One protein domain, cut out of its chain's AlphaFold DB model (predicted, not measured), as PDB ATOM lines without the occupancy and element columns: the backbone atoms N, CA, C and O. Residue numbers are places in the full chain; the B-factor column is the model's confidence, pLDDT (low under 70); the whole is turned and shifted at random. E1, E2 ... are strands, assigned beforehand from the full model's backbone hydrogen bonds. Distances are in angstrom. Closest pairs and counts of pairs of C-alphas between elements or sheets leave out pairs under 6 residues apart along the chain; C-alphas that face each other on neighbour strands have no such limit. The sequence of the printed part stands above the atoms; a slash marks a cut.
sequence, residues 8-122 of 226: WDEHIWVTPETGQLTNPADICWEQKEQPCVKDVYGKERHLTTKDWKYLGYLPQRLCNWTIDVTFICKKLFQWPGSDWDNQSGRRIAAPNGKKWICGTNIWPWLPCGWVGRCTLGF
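What this domain is: This is residues 8 to 122 of the 226 residues of the protein "endogenous retrovirus group PABLB member 1 Env polyprotein-like" of Vicugna pacos (UniProt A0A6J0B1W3). There is little regular structure: a strongly twisted sheet gathers round bent E8, hairpin E2 and E3 sits at one end, and residues 8 to 24 and 69 to 98 form long loops. The 115 printed residues hold strands E1 to E8 in order, 39 residues, and no named helix: all strand. The branched six-strand sheet is mixed; the whole is compact, radius of gyration of the C-alphas 13.6 A, spans 40 by 28 by 27 A.

Where its parts are: Find C-alpha 25 at (58.937, 50.144, -0.978); E1, residues 25 to 31, runs 16.3 A from there. Next come E2, 36 to 38; E3, 44 to 46; E4, 53 to 57; E5, 63 to 68; E6, 99 to 102; E7, 105 to 107; and E8, 114 to 121, 18.0 A, ending at (58.820, 48.097, 6.862).

How they stand to each other: E8 and E1 are antiparallel neighbours, with N 29 and O 118 within hydrogen-bond range at 2.8 A. On E8's other side find parallel E4, N 115 and O 53, 2.9 A, and antiparallel E6, N 101 and O 119, 2.8 A.

The domain as a whole: The printed part has no cut; E5 to E6 is a long link. Look for pLDDT under 70 at residues 8 to 12, 35 to 43 and 70 to 91.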
ATOM      1  N   TRP A   8      39.776  55.170  16.558       68.38
ATOM      2  CA  TRP A   8      39.138  54.160  17.393       68.38
ATOM      3  C   TRP A   8      39.135  52.814  16.678       68.38
ATOM      4  O   TRP A   8      38.600  52.690  15.578       68.38
ATOM      5  N   ASP A   9      39.704  51.789  17.305       63.09
ATOM      6  CA  ASP A   9      39.734  50.433  16.762       63.09
ATOM      7  C   ASP A   9      38.845  49.471  17.553       63.09
ATOM      8  O   ASP A   9      39.277  48.404  18.006       63.09
ATOM      9  N   GLU A  10      37.607  49.923  17.783       63.62
ATOM     10  CA  GLU A  10      36.487  49.231  18.446       63.62
ATOM     11  C   GLU A  10      36.698  48.862  19.922       63.62
ATOM     12  O   GLU A  10      35.729  48.774  20.667       63.62
ATOM     13  N   HIS A  11      37.947  48.708  20.365       62.69
ATOM     14  CA  HIS A  11      38.308  48.368  21.741       62.69
ATOM     15  C   HIS A  11      39.346  49.324  22.335       62.69
ATOM     16  O   HIS A  11      39.370  49.502  23.548       62.69
ATOM     17  N   ILE A  12      40.229  49.909  21.513       69.31
ATOM     18  CA  ILE A  12      41.264  50.842  21.981       69.31
ATOM     19  C   ILE A  12      41.456  52.001  21.005       69.31
ATOM     20  O   ILE A  12      41.305  51.847  19.791       69.31
ATOM     21  N   TRP A  13      41.821  53.161  21.554       71.94
ATOM     22  CA  TRP A  13      42.293  54.299  20.775       71.94
ATOM     23  C   TRP A  13      43.721  54.040  20.314       71.94
ATOM     24  O   TRP A  13      44.588  53.698  21.118       71.94
ATOM     25  N   VAL A  14      43.962  54.219  19.021       71.06
ATOM     26  CA  VAL A  14      45.266  54.013  18.400       71.06
ATOM     27  C   VAL A  14      45.840  55.359  17.994       71.06
ATOM     28  O   VAL A  14      45.168  56.173  17.358       71.06
ATOM     29  N   THR A  15      47.093  55.589  18.373       74.69
ATOM     30  CA  THR A  15      47.858  56.784  18.018       74.69
ATOM     31  C   THR A  15      49.027  56.359  17.138       74.69
ATOM     32  O   THR A  15      49.796  55.499  17.580       74.69
ATOM     33  N   PRO A  16      49.193  56.929  15.936       77.06
ATOM     34  CA  PRO A  16      50.324  56.607  15.093       77.06
ATOM     35  C   PRO A  16      51.596  57.245  15.642       77.06
ATOM     36  O   PRO A  16      51.581  58.334  16.223       77.06
ATOM     37  N   GLU A  17      52.713  56.571  15.405       78.31
ATOM     38  CA  GLU A  17      54.021  57.216  15.436       78.31
ATOM     39  C   GLU A  17      54.215  57.985  14.123       78.31
ATOM     40  O   GLU A  17      53.648  57.625  13.091       78.31
ATOM     41  N   THR A  18      55.003  59.058  14.145       77.44
ATOM     42  CA  THR A  18      55.329  59.806  12.924       77.44
ATOM     43  C   THR A  18      56.680  59.359  12.386       77.44
ATOM     44  O   THR A  18      57.627  59.156  13.146       77.44
ATOM     45  N   GLY A  19      56.780  59.201  11.069       76.69
ATOM     46  CA  GLY A  19      58.026  58.834  10.409       76.69
ATOM     47  C   GLY A  19      57.979  59.024   8.900       76.69
ATOM     48  O   GLY A  19      56.978  59.467   8.337       76.69
ATOM     49  N   GLN A  20      59.093  58.712   8.246       80.81
ATOM     50  CA  GLN A  20      59.248  58.831   6.802       80.81
ATOM     51  C   GLN A  20      59.929  57.581   6.252       80.81
ATOM     52  O   GLN A  20      60.850  57.043   6.864       80.81
ATOM     53  N   LEU A  21      59.477  57.145   5.078       83.25
ATOM     54  CA  LEU A  21      60.099  56.056   4.342       83.25
ATOM     55  C   LEU A  21      61.437  56.528   3.745       83.25
ATOM     56  O   LEU A  21      61.476  57.541   3.044       83.25
ATOM     57  N   THR A  22      62.527  55.820   4.042       81.25
ATOM     58  CA  THR A  22      63.880  56.150   3.561       81.25
ATOM     59  C   THR A  22      64.135  55.651   2.143       81.25
ATOM     60  O   THR A  22      64.676  56.390   1.326       81.25
ATOM     61  N   ASN A  23      63.705  54.425   1.845       82.44
ATOM     62  CA  ASN A  23      63.848  53.776   0.543       82.44
ATOM     63  C   ASN A  23      62.466  53.529  -0.074       82.44
ATOM     64  O   ASN A  23      61.521  53.318   0.684       82.44
ATOM     65  N   PRO A  24      62.317  53.537  -1.411       86.25
ATOM     66  CA  PRO A  24      61.065  53.126  -2.038       86.25
ATOM     67  C   PRO A  24      60.720  51.691  -1.621       86.25
ATOM     68  O   PRO A  24      61.597  50.836  -1.525       86.25
ATOM     69  N   ALA A  25      59.446  51.453  -1.339       85.31
ATOM     70  CA  ALA A  25      58.937  50.144  -0.978       85.31
ATOM     71  C   ALA A  25      58.711  49.293  -2.228       85.31
ATOM     72  O   ALA A  25      58.142  49.761  -3.218       85.31
ATOM     73  N   ASP A  26      59.089  48.019  -2.147       84.12
ATOM     74  CA  ASP A  26      58.858  47.066  -3.231       84.12
ATOM     75  C   ASP A  26      57.367  46.801  -3.433       84.12
ATOM     76  O   ASP A  26      56.877  46.813  -4.561       84.12
ATOM     77  N   ILE A  27      56.635  46.632  -2.327       86.31
ATOM     78  CA  ILE A  27      55.204  46.342  -2.326       86.31
ATOM     79  C   ILE A  27      54.473  47.359  -1.453       86.31
ATOM     80  O   ILE A  27      54.794  47.572  -0.279       86.31
ATOM     81  N   CYS A  28      53.442  47.955  -2.035       89.00
ATOM     82  CA  CYS A  28      52.448  48.749  -1.341       89.00
ATOM     83  C   CYS A  28      51.075  48.109  -1.495       89.00
ATOM     84  O   CYS A  28      50.706  47.639  -2.567       89.00
ATOM     85  N   TRP A  29      50.299  48.151  -0.426       86.56
ATOM     86  CA  TRP A  29      48.920  47.704  -0.401       86.56
ATOM     87  C   TRP A  29      48.007  48.910  -0.405       86.56
ATOM     88  O   TRP A  29      48.155  49.816   0.417       86.56
ATOM     89  N   GLU A  30      47.073  48.917  -1.342       88.50
ATOM     90  CA  GLU A  30      46.099  49.978  -1.492       88.50
ATOM     91  C   GLU A  30      44.702  49.435  -1.225       88.50
ATOM     92  O   GLU A  30      44.237  48.503  -1.878       88.50
ATOM     93  N   GLN A  31      44.027  50.038  -0.253       84.12
ATOM     94  CA  GLN A  31      42.626  49.776   0.017       84.12
ATOM     95  C   GLN A  31      41.837  51.065  -0.179       84.12
ATOM     96  O   GLN A  31      41.970  52.013   0.596       84.12
ATOM     97  N   LYS A  32      41.026  51.083  -1.241       82.56
ATOM     98  CA  LYS A  32      40.145  52.207  -1.591       82.56
ATOM     99  C   LYS A  32      38.815  52.118  -0.856       82.56
ATOM    100  O   LYS A  32      38.323  53.117  -0.348       82.56
ATOM    101  N   GLU A  33      38.264  50.910  -0.774       77.25
ATOM    102  CA  GLU A  33      36.953  50.664  -0.185       77.25
ATOM    103  C   GLU A  33      36.976  49.382   0.648       77.25
ATOM    104  O   GLU A  33      37.498  48.343   0.227       77.25
ATOM    105  N   GLN A  34      36.385  49.451   1.843       72.31
ATOM    106  CA  GLN A  34      36.082  48.276   2.649       72.31
ATOM    107  C   GLN A  34      34.564  48.180   2.839       72.31
ATOM    108  O   GLN A  34      34.019  48.862   3.709       72.31
ATOM    109  N   PRO A  35      33.862  47.367   2.032       66.88
ATOM    110  CA  PRO A  35      32.400  47.300   2.078       66.88
ATOM    111  C   PRO A  35      31.872  46.515   3.288       66.88
ATOM    112  O   PRO A  35      30.702  46.632   3.655       66.88
ATOM    113  N   CYS A  36      32.708  45.682   3.907       69.00
ATOM    114  CA  CYS A  36      32.295  44.787   4.978       69.00
ATOM    115  C   CYS A  36      33.479  44.288   5.806       69.00
ATOM    116  O   CYS A  36      34.624  44.257   5.350       69.00
ATOM    117  N   VAL A  37      33.166  43.848   7.018       69.00
ATOM    118  CA  VAL A  37      34.059  43.168   7.957       69.00
ATOM    119  C   VAL A  37      33.329  41.941   8.496       69.00
ATOM    120  O   VAL A  37      32.101  41.907   8.538       69.00
ATOM    121  N   LYS A  38      34.075  40.903   8.874       63.84
ATOM    122  CA  LYS A  38      33.521  39.782   9.639       63.84
ATOM    123  C   LYS A  38      33.749  40.048  11.119       63.84
ATOM    124  O   LYS A  38      34.868  40.370  11.489       63.84
ATOM    125  N   ASP A  39      32.728  39.897  11.947       59.84
ATOM    126  CA  ASP A  39      32.854  40.031  13.398       59.84
ATOM    127  C   ASP A  39      33.623  38.841  14.003       59.84
ATOM    128  O   ASP A  39      33.879  37.831  13.340       59.84
ATOM    129  N   VAL A  40      33.929  38.917  15.303       54.88
ATOM    130  CA  VAL A  40      34.602  37.854  16.085       54.88
ATOM    131  C   VAL A  40      33.891  36.492  15.974       54.88
ATOM    132  O   VAL A  40      34.532  35.449  16.059       54.88
ATOM    133  N   TYR A  41      32.578  36.500  15.723       57.53
ATOM    134  CA  TYR A  41      31.739  35.309  15.533       57.53
ATOM    135  C   TYR A  41      31.559  34.899  14.059       57.53
ATOM    136  O   TYR A  41      30.706  34.070  13.752       57.53
ATOM    137  N   GLY A  42      32.299  35.511  13.131       62.88
ATOM    138  CA  GLY A  42      32.227  35.226  11.695       62.88
ATOM    139  C   GLY A  42      30.993  35.790  10.979       62.88
ATOM    140  O   GLY A  42      30.804  35.501   9.799       62.88
ATOM    141  N   LYS A  43      30.164  36.594  11.659       65.31
ATOM    142  CA  LYS A  43      29.011  37.277  11.050       65.31
ATOM    143  C   LYS A  43      29.473  38.449  10.192       65.31
ATOM    144  O   LYS A  43      30.363  39.191  10.591       65.31
ATOM    145  N   GLU A  44      28.870  38.609   9.020       71.62
ATOM    146  CA  GLU A  44      29.174  39.718   8.116       71.62
ATOM    147  C   GLU A  44      28.507  41.005   8.609       71.62
ATOM    148  O   GLU A  44      27.295  41.053   8.825       71.62
ATOM    149  N   ARG A  45      29.307  42.060   8.758       73.75
ATOM    150  CA  ARG A  45      28.861  43.415   9.054       73.75
ATOM    151  C   ARG A  45      29.225  44.319   7.887       73.75
ATOM    152  O   ARG A  45      30.392  44.420   7.512       73.75
ATOM    153  N   HIS A  46      28.230  44.989   7.317       77.38
ATOM    154  CA  HIS A  46      28.458  46.003   6.292       77.38
ATOM    155  C   HIS A  46      28.995  47.280   6.930       77.38
ATOM    156  O   HIS A  46      28.448  47.759   7.926       77.38
ATOM    157  N   LEU A  47      30.072  47.808   6.356       74.88
ATOM    158  CA  LEU A  47      30.651  49.073   6.778       74.88
ATOM    159  C   LEU A  47      30.100  50.195   5.910       74.88
ATOM    160  O   LEU A  47      29.964  50.056   4.695       74.88
ATOM    161  N   THR A  48      29.811  51.319   6.549       79.12
ATOM    162  CA  THR A  48      29.467  52.559   5.860       79.12
ATOM    163  C   THR A  48      30.690  53.462   5.757       79.12
ATOM    164  O   THR A  48      31.693  53.267   6.440       79.12
ATOM    165  N   THR A  49      30.601  54.513   4.942       78.56
ATOM    166  CA  THR A  49      31.663  55.525   4.798       78.56
ATOM    167  C   THR A  49      32.066  56.194   6.114       78.56
ATOM    168  O   THR A  49      33.182  56.692   6.227       78.56
ATOM    169  N   LYS A  50      31.187  56.192   7.126       77.69
ATOM    170  CA  LYS A  50      31.476  56.712   8.473       77.69
ATOM    171  C   LYS A  50      32.392  55.803   9.287       77.69
ATOM    172  O   LYS A  50      33.063  56.281  10.195       77.69
ATOM    173  N   ASP A  51      32.408  54.515   8.965       76.00
ATOM    174  CA  ASP A  51      33.224  53.518   9.655       76.00
ATOM    175  C   ASP A  51      34.634  53.423   9.048       76.00
ATOM    176  O   ASP A  51      35.503  52.731   9.584       76.00
ATOM    177  N   TRP A  52      34.871  54.117   7.928       80.94
ATOM    178  CA  TRP A  52      36.156  54.128   7.243       80.94
ATOM    179  C   TRP A  52      37.194  54.962   7.989       80.94
ATOM    180  O   TRP A  52      36.975  56.114   8.371       80.94
ATOM    181  N   LYS A  53      38.372  54.367   8.156       82.38
ATOM    182  CA  LYS A  53      39.496  54.916   8.908       82.38
ATOM    183  C   LYS A  53      40.622  55.245   7.944       82.38
ATOM    184  O   LYS A  53      41.361  54.368   7.504       82.38
ATOM    185  N   TYR A  54      40.761  56.526   7.635       85.44
ATOM    186  CA  TYR A  54      41.819  57.013   6.758       85.44
ATOM    187  C   TYR A  54      43.155  57.035   7.501       85.44
ATOM    188  O   TYR A  54      43.366  57.856   8.394       85.44
ATOM    189  N   LEU A  55      44.064  56.133   7.129       83.69
ATOM    190  CA  LEU A  55      45.377  56.002   7.779       83.69
ATOM    191  C   LEU A  55      46.455  56.884   7.147       83.69
ATOM    192  O   LEU A  55      47.445  57.222   7.802       83.69
ATOM    193  N   GLY A  56      46.250  57.249   5.883       85.50
ATOM    194  CA  GLY A  56      47.194  57.994   5.062       85.50
ATOM    195  C   GLY A  56      47.493  57.279   3.747       85.50
ATOM    196  O   GLY A  56      47.310  56.069   3.612       85.50
ATOM    197  N   TYR A  57      47.962  58.048   2.769       87.81
ATOM    198  CA  TYR A  57      48.333  57.542   1.452       87.81
ATOM    199  C   TYR A  57      49.826  57.729   1.227       87.81
ATOM    200  O   TYR A  57      50.332  58.853   1.229       87.81
ATOM    201  N   LEU A  58      50.534  56.621   1.014       89.62
ATOM    202  CA  LEU A  58      51.897  56.669   0.506       89.62
ATOM    203  C   LEU A  58      51.868  57.126  -0.971       89.62
ATOM    204  O   LEU A  58      51.090  56.590  -1.772       89.62
ATOM    205  N   PRO A  59      52.673  58.124  -1.376       88.94
ATOM    206  CA  PRO A  59      52.686  58.575  -2.761       88.94
ATOM    207  C   PRO A  59      53.200  57.471  -3.690       88.94
ATOM    208  O   PRO A  59      54.134  56.750  -3.352       88.94
ATOM    209  N   GLN A  60      52.622  57.384  -4.892       85.00
ATOM    210  CA  GLN A  60      52.887  56.297  -5.848       85.00
ATOM    211  C   GLN A  60      54.369  56.170  -6.216       85.00
ATOM    212  O   GLN A  60      54.871  55.072  -6.380       85.00
ATOM    213  N   ARG A  61      55.090  57.295  -6.263       88.62
ATOM    214  CA  ARG A  61      56.536  57.349  -6.542       88.62
ATOM    215  C   ARG A  61      57.411  56.570  -5.550       88.62
ATOM    216  O   ARG A  61      58.568  56.321  -5.848       88.62
ATOM    217  N   LEU A  62      56.896  56.286  -4.352       88.75
ATOM    218  CA  LEU A  62      57.602  55.530  -3.316       88.75
ATOM    219  C   LEU A  62      57.230  54.042  -3.327       88.75
ATOM    220  O   LEU A  62      57.712  53.316  -2.470       88.75
ATOM    221  N   CYS A  63      56.372  53.604  -4.249       87.88
ATOM    222  CA  CYS A  63      55.916  52.225  -4.375       87.88
ATOM    223  C   CYS A  63      56.314  51.688  -5.749       87.88
ATOM    224  O   CYS A  63      55.848  52.211  -6.761       87.88
ATOM    225  N   ASN A  64      57.121  50.630  -5.794       87.38
ATOM    226  CA  ASN A  64      57.453  49.964  -7.055       87.38
ATOM    227  C   ASN A  64      56.238  49.202  -7.594       87.38
ATOM    228  O   ASN A  64      55.848  49.377  -8.747       87.38
ATOM    229  N   TRP A  65      55.604  48.398  -6.738       86.75
ATOM    230  CA  TRP A  65      54.401  47.644  -7.065       86.75
ATOM    231  C   TRP A  65      53.267  47.980  -6.099       86.75
ATOM    232  O   TRP A  65      53.468  48.061  -4.888       86.75
ATOM    233  N   THR A  66      52.055  48.169  -6.625       85.50
ATOM    234  CA  THR A  66      50.860  48.420  -5.807       85.50
ATOM    235  C   THR A  66      49.858  47.290  -5.992       85.50
ATOM    236  O   THR A  66      49.480  46.965  -7.114       85.50
ATOM    237  N   ILE A  67      49.452  46.680  -4.881       83.50
ATOM    238  CA  ILE A  67      48.460  45.612  -4.828       83.50
ATOM    239  C   ILE A  67      47.166  46.206  -4.290       83.50
ATOM    240  O   ILE A  67      47.116  46.654  -3.143       83.50
ATOM    241  N   ASP A  68      46.119  46.167  -5.108       81.31
ATOM    242  CA  ASP A  68      44.780  46.548  -4.677       81.31
ATOM    243  C   ASP A  68      44.185  45.436  -3.802       81.31
ATOM    244  O   ASP A  68      43.963  44.301  -4.232       81.31
ATOM    245  N   VAL A  69      43.928  45.776  -2.543       72.81
ATOM    246  CA  VAL A  69      43.358  44.890  -1.529       72.81
ATOM    247  C   VAL A  69      41.873  45.208  -1.415       72.81
ATOM    248  O   VAL A  69      41.408  45.859  -0.481       72.81
ATOM    249  N   THR A  70      41.099  44.781  -2.410       65.44
ATOM    250  CA  THR A  70      39.639  44.871  -2.335       65.44
ATOM    251  C   THR A  70      39.121  43.761  -1.430       65.44
ATOM    252  O   THR A  70      39.139  42.582  -1.798       65.44
ATOM    253  N   PHE A  71      38.655  44.125  -0.237       63.19
ATOM    254  CA  PHE A  71      38.095  43.166   0.709       63.19
ATOM    255  C   PHE A  71      36.712  42.698   0.227       63.19
ATOM    256  O   PHE A  71      35.732  43.439   0.298       63.19
ATOM    257  N   ILE A  72      36.625  41.462  -0.272       60.59
ATOM    258  CA  ILE A  72      35.364  40.847  -0.714       60.59
ATOM    259  C   ILE A  72      34.824  39.959   0.413       60.59
ATOM    260  O   ILE A  72      35.434  38.942   0.728       60.59
ATOM    261  N   CYS A  73      33.650  40.282   0.971       59.41
ATOM    262  CA  CYS A  73      33.074  39.627   2.168       59.41
ATOM    263  C   CYS A  73      33.048  38.092   2.098       59.41
ATOM    264  O   CYS A  73      33.328  37.393   3.073       59.41
ATOM    265  N   LYS A  74      32.729  37.566   0.912       54.25
ATOM    266  CA  LYS A  74      32.491  36.137   0.680       54.25
ATOM    267  C   LYS A  74      33.763  35.324   0.444       54.25
ATOM    268  O   LYS A  74      33.704  34.100   0.492       54.25
ATOM    269  N   LYS A  75      34.907  35.971   0.201       53.34
ATOM    270  CA  LYS A  75      36.196  35.292   0.028       53.34
ATOM    271  C   LYS A  75      37.005  35.445   1.309       53.34
ATOM    272  O   LYS A  75      37.075  36.533   1.872       53.34
ATOM    273  N   LEU A  76      37.626  34.363   1.773       49.59
ATOM    274  CA  LEU A  76      38.746  34.501   2.698       49.59
ATOM    275  C   LEU A  76      39.827  35.245   1.904       49.59
ATOM    276  O   LEU A  76      40.358  34.705   0.933       49.59
ATOM    277  N   PHE A  77      40.031  36.528   2.194       50.56
ATOM    278  CA  PHE A  77      41.025  37.308   1.474       50.56
ATOM    279  C   PHE A  77      42.401  36.879   1.982       50.56
ATOM    280  O   PHE A  77      42.858  37.322   3.032       50.56
ATOM    281  N   GLN A  78      43.029  35.956   1.259       49.38
ATOM    282  CA  GLN A  78      44.410  35.577   1.503       49.38
ATOM    283  C   GLN A  78      45.291  36.660   0.896       49.38
ATOM    284  O   GLN A  78      45.289  36.881  -0.316       49.38
ATOM    285  N   TRP A  79      45.988  37.389   1.758       54.00
ATOM    286  CA  TRP A  79      46.881  38.441   1.312       54.00
ATOM    287  C   TRP A  79      48.043  37.833   0.521       54.00
ATOM    288  O   TRP A  79      48.644  36.855   0.974       54.00
ATOM    289  N   PRO A  80      48.377  38.383  -0.656       44.47
ATOM    290  CA  PRO A  80      49.501  37.882  -1.427       44.47
ATOM    291  C   PRO A  80      50.805  38.151  -0.664       44.47
ATOM    292  O   PRO A  80      51.143  39.304  -0.400       44.47
ATOM    293  N   GLY A  81      51.528  37.079  -0.323       42.41
ATOM    294  CA  GLY A  81      52.869  37.152   0.271       42.41
ATOM    295  C   GLY A  81      52.952  37.003   1.792       42.41
ATOM    296  O   GLY A  81      53.979  37.356   2.369       42.41
ATOM    297  N   SER A  82      51.917  36.487   2.461       48.00
ATOM    298  CA  SER A  82      51.957  36.306   3.916       48.00
ATOM    299  C   SER A  82      51.108  35.132   4.401       48.00
ATOM    300  O   SER A  82      49.904  35.081   4.142       48.00
ATOM    301  N   ASP A  83      51.742  34.227   5.143       38.91
ATOM    302  CA  ASP A  83      51.110  33.101   5.832       38.91
ATOM    303  C   ASP A  83      50.381  33.632   7.078       38.91
ATOM    304  O   ASP A  83      50.953  33.816   8.154       38.91
ATOM    305  N   TRP A  84      49.126  34.042   6.894       52.22
ATOM    306  CA  TRP A  84      48.300  34.664   7.930       52.22
ATOM    307  C   TRP A  84      47.077  33.793   8.210       52.22
ATOM    308  O   TRP A  84      45.943  34.174   7.918       52.22
ATOM    309  N   ASP A  85      47.305  32.637   8.826       39.34
ATOM    310  CA  ASP A  85      46.293  31.614   9.133       39.34
ATOM    311  C   ASP A  85      45.201  32.030  10.144       39.34
ATOM    312  O   ASP A  85      44.447  31.194  10.638       39.34
ATOM    313  N   ASN A  86      45.054  33.317  10.478       42.84
ATOM    314  CA  ASN A  86      44.057  33.738  11.464       42.84
ATOM    315  C   ASN A  86      43.377  35.079  11.158       42.84
ATOM    316  O   ASN A  86      43.227  35.942  12.025       42.84
ATOM    317  N   GLN A  87      42.931  35.264   9.914       49.66
ATOM    318  CA  GLN A  87      42.123  36.423   9.526       49.66
ATOM    319  C   GLN A  87      40.623  36.173   9.713       49.66
ATOM    320  O   GLN A  87      39.872  35.929   8.771       49.66
ATOM    321  N   SER A  88      40.167  36.295  10.958       44.56
ATOM    322  CA  SER A  88      38.751  36.481  11.284       44.56
ATOM    323  C   SER A  88      38.570  37.818  12.001       44.56
ATOM    324  O   SER A  88      38.755  37.906  13.214       44.56
ATOM    325  N   GLY A  89      38.280  38.886  11.247       50.09
ATOM    326  CA  GLY A  89      37.743  40.138  11.806       50.09
ATOM    327  C   GLY A  89      38.644  40.946  12.736       50.09
ATOM    328  O   GLY A  89      38.217  41.944  13.306       50.09
ATOM    329  N   ARG A  90      39.879  40.492  12.936       58.88
ATOM    330  CA  ARG A  90      40.812  40.999  13.932       58.88
ATOM    331  C   ARG A  90      41.945  41.704  13.209       58.88
ATOM    332  O   ARG A  90      42.563  41.121  12.327       58.88
ATOM    333  N   ARG A  91      42.157  42.965  13.592       66.38
ATOM    334  CA  ARG A  91      43.397  43.755  13.501       66.38
ATOM    335  C   ARG A  91      44.531  43.067  12.750       66.38
ATOM    336  O   ARG A  91      45.071  42.067  13.221       66.38
ATOM    337  N   ILE A  92      44.954  43.657  11.641       71.69
ATOM    338  CA  ILE A  92      46.035  43.098  10.830       71.69
ATOM    339  C   ILE A  92      47.366  43.518  11.452       71.69
ATOM    340  O   ILE A  92      47.897  44.591  11.155       71.69
ATOM    341  N   ALA A  93      47.878  42.697  12.368       75.00
ATOM    342  CA  ALA A  93      49.178  42.911  12.993       75.00
ATOM    343  C   ALA A  93      50.311  42.729  11.973       75.00
ATOM    344  O   ALA A  93      50.254  41.852  11.112       75.00
ATOM    345  N   ALA A  94      51.339  43.571  12.060       75.69
ATOM    346  CA  ALA A  94      52.515  43.426  11.215       75.69
ATOM    347  C   ALA A  94      53.365  42.209  11.659       75.69
ATOM    348  O   ALA A  94      53.606  42.036  12.858       75.69
ATOM    349  N   PRO A  95      53.822  41.355  10.725       73.00
ATOM    350  CA  PRO A  95      54.624  40.179  11.051       73.00
ATOM    351  C   PRO A  95      56.065  40.550  11.432       73.00
ATOM    352  O   PRO A  95      56.592  41.575  10.998       73.00
ATOM    353  N   ASN A  96      56.725  39.671  12.194       75.12
ATOM    354  CA  ASN A  96      58.180  39.675  12.421       75.12
ATOM    355  C   ASN A  96      58.761  41.026  12.881       75.12
ATOM    356  O   ASN A  96      59.822  41.441  12.427       75.12
ATOM    357  N   GLY A  97      58.049  41.751  13.750       72.56
ATOM    358  CA  GLY A  97      58.520  43.033  14.294       72.56
ATOM    359  C   GLY A  97      58.514  44.205  13.302       72.56
ATOM    360  O   GLY A  97      58.977  45.294  13.642       72.56
ATOM    361  N   LYS A  98      57.966  44.017  12.094       82.94
ATOM    362  CA  LYS A  98      57.718  45.101  11.135       82.94
ATOM    363  C   LYS A  98      56.585  45.998  11.646       82.94
ATOM    364  O   LYS A  98      55.837  45.629  12.550       82.94
ATOM    365  N   LYS A  99      56.438  47.188  11.065       87.25
ATOM    366  CA  LYS A  99      55.280  48.068  11.282       87.25
ATOM    367  C   LYS A  99      54.662  48.463   9.942       87.25
ATOM    368  O   LYS A  99      55.323  48.426   8.903       87.25
ATOM    369  N   TRP A 100      53.395  48.856   9.981       87.56
ATOM    370  CA  TRP A 100      52.679  49.406   8.839       87.56
ATOM    371  C   TRP A 100      52.998  50.885   8.680       87.56
ATOM    372  O   TRP A 100      52.883  51.655   9.625       87.56
ATOM    373  N   ILE A 101      53.386  51.290   7.481       89.69
ATOM    374  CA  ILE A 101      53.754  52.665   7.161       89.69
ATOM    375  C   ILE A 101      52.745  53.179   6.140       89.69
ATOM    376  O   ILE A 101      52.710  52.707   5.005       89.69
ATOM    377  N   CYS A 102      51.914  54.134   6.549       88.69
ATOM    378  CA  CYS A 102      50.855  54.732   5.740       88.69
ATOM    379  C   CYS A 102      51.085  56.248   5.669       88.69
ATOM    380  O   CYS A 102      50.819  56.981   6.625       88.69
ATOM    381  N   GLY A 103      51.614  56.742   4.549       86.31
ATOM    382  CA  GLY A 103      52.043  58.142   4.439       86.31
ATOM    383  C   GLY A 103      53.150  58.478   5.449       86.31
ATOM    384  O   GLY A 103      54.232  57.901   5.390       86.31
ATOM    385  N   THR A 104      52.880  59.407   6.369       82.31
ATOM    386  CA  THR A 104      53.790  59.778   7.473       82.31
ATOM    387  C   THR A 104      53.503  59.038   8.778       82.31
ATOM    388  O   THR A 104      54.193  59.252   9.773       82.31
ATOM    389  N   ASN A 105      52.450  58.221   8.806       85.69
ATOM    390  CA  ASN A 105      51.962  57.569  10.009       85.69
ATOM    391  C   ASN A 105      52.429  56.118  10.048       85.69
ATOM    392  O   ASN A 105      52.304  55.377   9.071       85.69
ATOM    393  N   ILE A 106      52.935  55.713  11.203       87.00
ATOM    394  CA  ILE A 106      53.412  54.368  11.480       87.00
ATOM    395  C   ILE A 106      52.434  53.707  12.447       87.00
ATOM    396  O   ILE A 106      52.182  54.209  13.546       87.00
ATOM    397  N   TRP A 107      51.918  52.554  12.037       84.88
ATOM    398  CA  TRP A 107      50.900  51.791  12.733       84.88
ATOM    399  C   TRP A 107      51.424  50.400  13.116       84.88
ATOM    400  O   TRP A 107      52.023  49.707  12.295       84.88
ATOM    401  N   PRO A 108      51.194  49.948  14.356       81.12
ATOM    402  CA  PRO A 108      51.540  48.586  14.768       81.12
ATOM    403  C   PRO A 108      50.636  47.516  14.123       81.12
ATOM    404  O   PRO A 108      51.068  46.387  13.897       81.12
ATOM    405  N   TRP A 109      49.389  47.865  13.800       80.00
ATOM    406  CA  TRP A 109      48.437  47.020  13.077       80.00
ATOM    407  C   TRP A 109      47.478  47.888  12.256       80.00
ATOM    408  O   TRP A 109      47.289  49.064  12.577       80.00
ATOM    409  N   LEU A 110      46.842  47.315  11.230       81.56
ATOM    410  CA  LEU A 110      45.757  47.989  10.511       81.56
ATOM    411  C   LEU A 110      44.408  47.667  11.182       81.56
ATOM    412  O   LEU A 110      44.107  46.486  11.402       81.56
ATOM    413  N   PRO A 111      43.597  48.683  11.523       78.31
ATOM    414  CA  PRO A 111      42.261  48.490  12.069       78.31
ATOM    415  C   PRO A 111      41.275  48.008  10.999       78.31
ATOM    416  O   PRO A 111      41.485  48.185   9.802       78.31
ATOM    417  N   CYS A 112      40.143  47.464  11.433       74.62
ATOM    418  CA  CYS A 112      39.024  47.173  10.537       74.62
ATOM    419  C   CYS A 112      38.455  48.470   9.941       74.62
ATOM    420  O   CYS A 112      38.301  49.457  10.668       74.62
ATOM    421  N   GLY A 113      38.132  48.461   8.645       75.62
ATOM    422  CA  GLY A 113      37.642  49.631   7.913       75.62
ATOM    423  C   GLY A 113      38.751  50.571   7.443       75.62
ATOM    424  O   GLY A 113      38.472  51.739   7.184       75.62
ATOM    425  N   TRP A 114      40.008  50.127   7.395       82.12
ATOM    426  CA  TRP A 114      41.101  51.008   7.001       82.12
ATOM    427  C   TRP A 114      41.048  51.346   5.509       82.12
ATOM    428  O   TRP A 114      40.694  50.530   4.661       82.12
ATOM    429  N   VAL A 115      41.407  52.590   5.208       85.56
ATOM    430  CA  VAL A 115      41.481  53.122   3.851       85.56
ATOM    431  C   VAL A 115      42.801  53.869   3.713       85.56
ATOM    432  O   VAL A 115      43.157  54.704   4.558       85.56
ATOM    433  N   GLY A 116      43.552  53.557   2.662       88.75
ATOM    434  CA  GLY A 116      44.856  54.161   2.424       88.75
ATOM    435  C   GLY A 116      45.769  53.326   1.540       88.75
ATOM    436  O   GLY A 116      45.416  52.238   1.085       88.75
ATOM    437  N   ARG A 117      46.980  53.848   1.337       89.81
ATOM    438  CA  ARG A 117      48.084  53.116   0.713       89.81
ATOM    439  C   ARG A 117      49.200  52.956   1.731       89.81
ATOM    440  O   ARG A 117      49.772  53.958   2.165       89.81
ATOM    441  N   CYS A 118      49.485  51.714   2.097       89.00
ATOM    442  CA  CYS A 118      50.399  51.359   3.173       89.00
ATOM    443  C   CYS A 118      51.451  50.355   2.702       89.00
ATOM    444  O   CYS A 118      51.224  49.590   1.771       89.00
ATOM    445  N   THR A 119      52.599  50.333   3.368       89.75
ATOM    446  CA  THR A 119      53.655  49.338   3.154       89.75
ATOM    447  C   THR A 119      54.128  48.762   4.488       89.75
ATOM    448  O   THR A 119      53.838  49.316   5.549       89.75
ATOM    449  N   LEU A 120      54.833  47.636   4.443       87.19
ATOM    450  CA  LEU A 120      55.432  46.966   5.587       87.19
ATOM    451  C   LEU A 120      56.915  47.294   5.592       87.19
ATOM    452  O   LEU A 120      57.606  47.095   4.596       87.19
ATOM    453  N   GLY A 121      57.413  47.759   6.730       85.12
ATOM    454  CA  GLY A 121      58.820  48.097   6.862       85.12
ATOM    455  C   GLY A 121      59.318  47.961   8.286       85.12
ATOM    456  O   GLY A 121      58.548  47.968   9.250       85.12
ATOM    457  N   PHE A 122      60.634  47.850   8.409       83.56
ATOM    458  CA  PHE A 122      61.304  48.000   9.689       83.56
ATOM    459  C   PHE A 122      61.427  49.482  10.018       83.56
ATOM    460  O   PHE A 122      61.836  50.293   9.186       83.56
TER     461      PHE A 122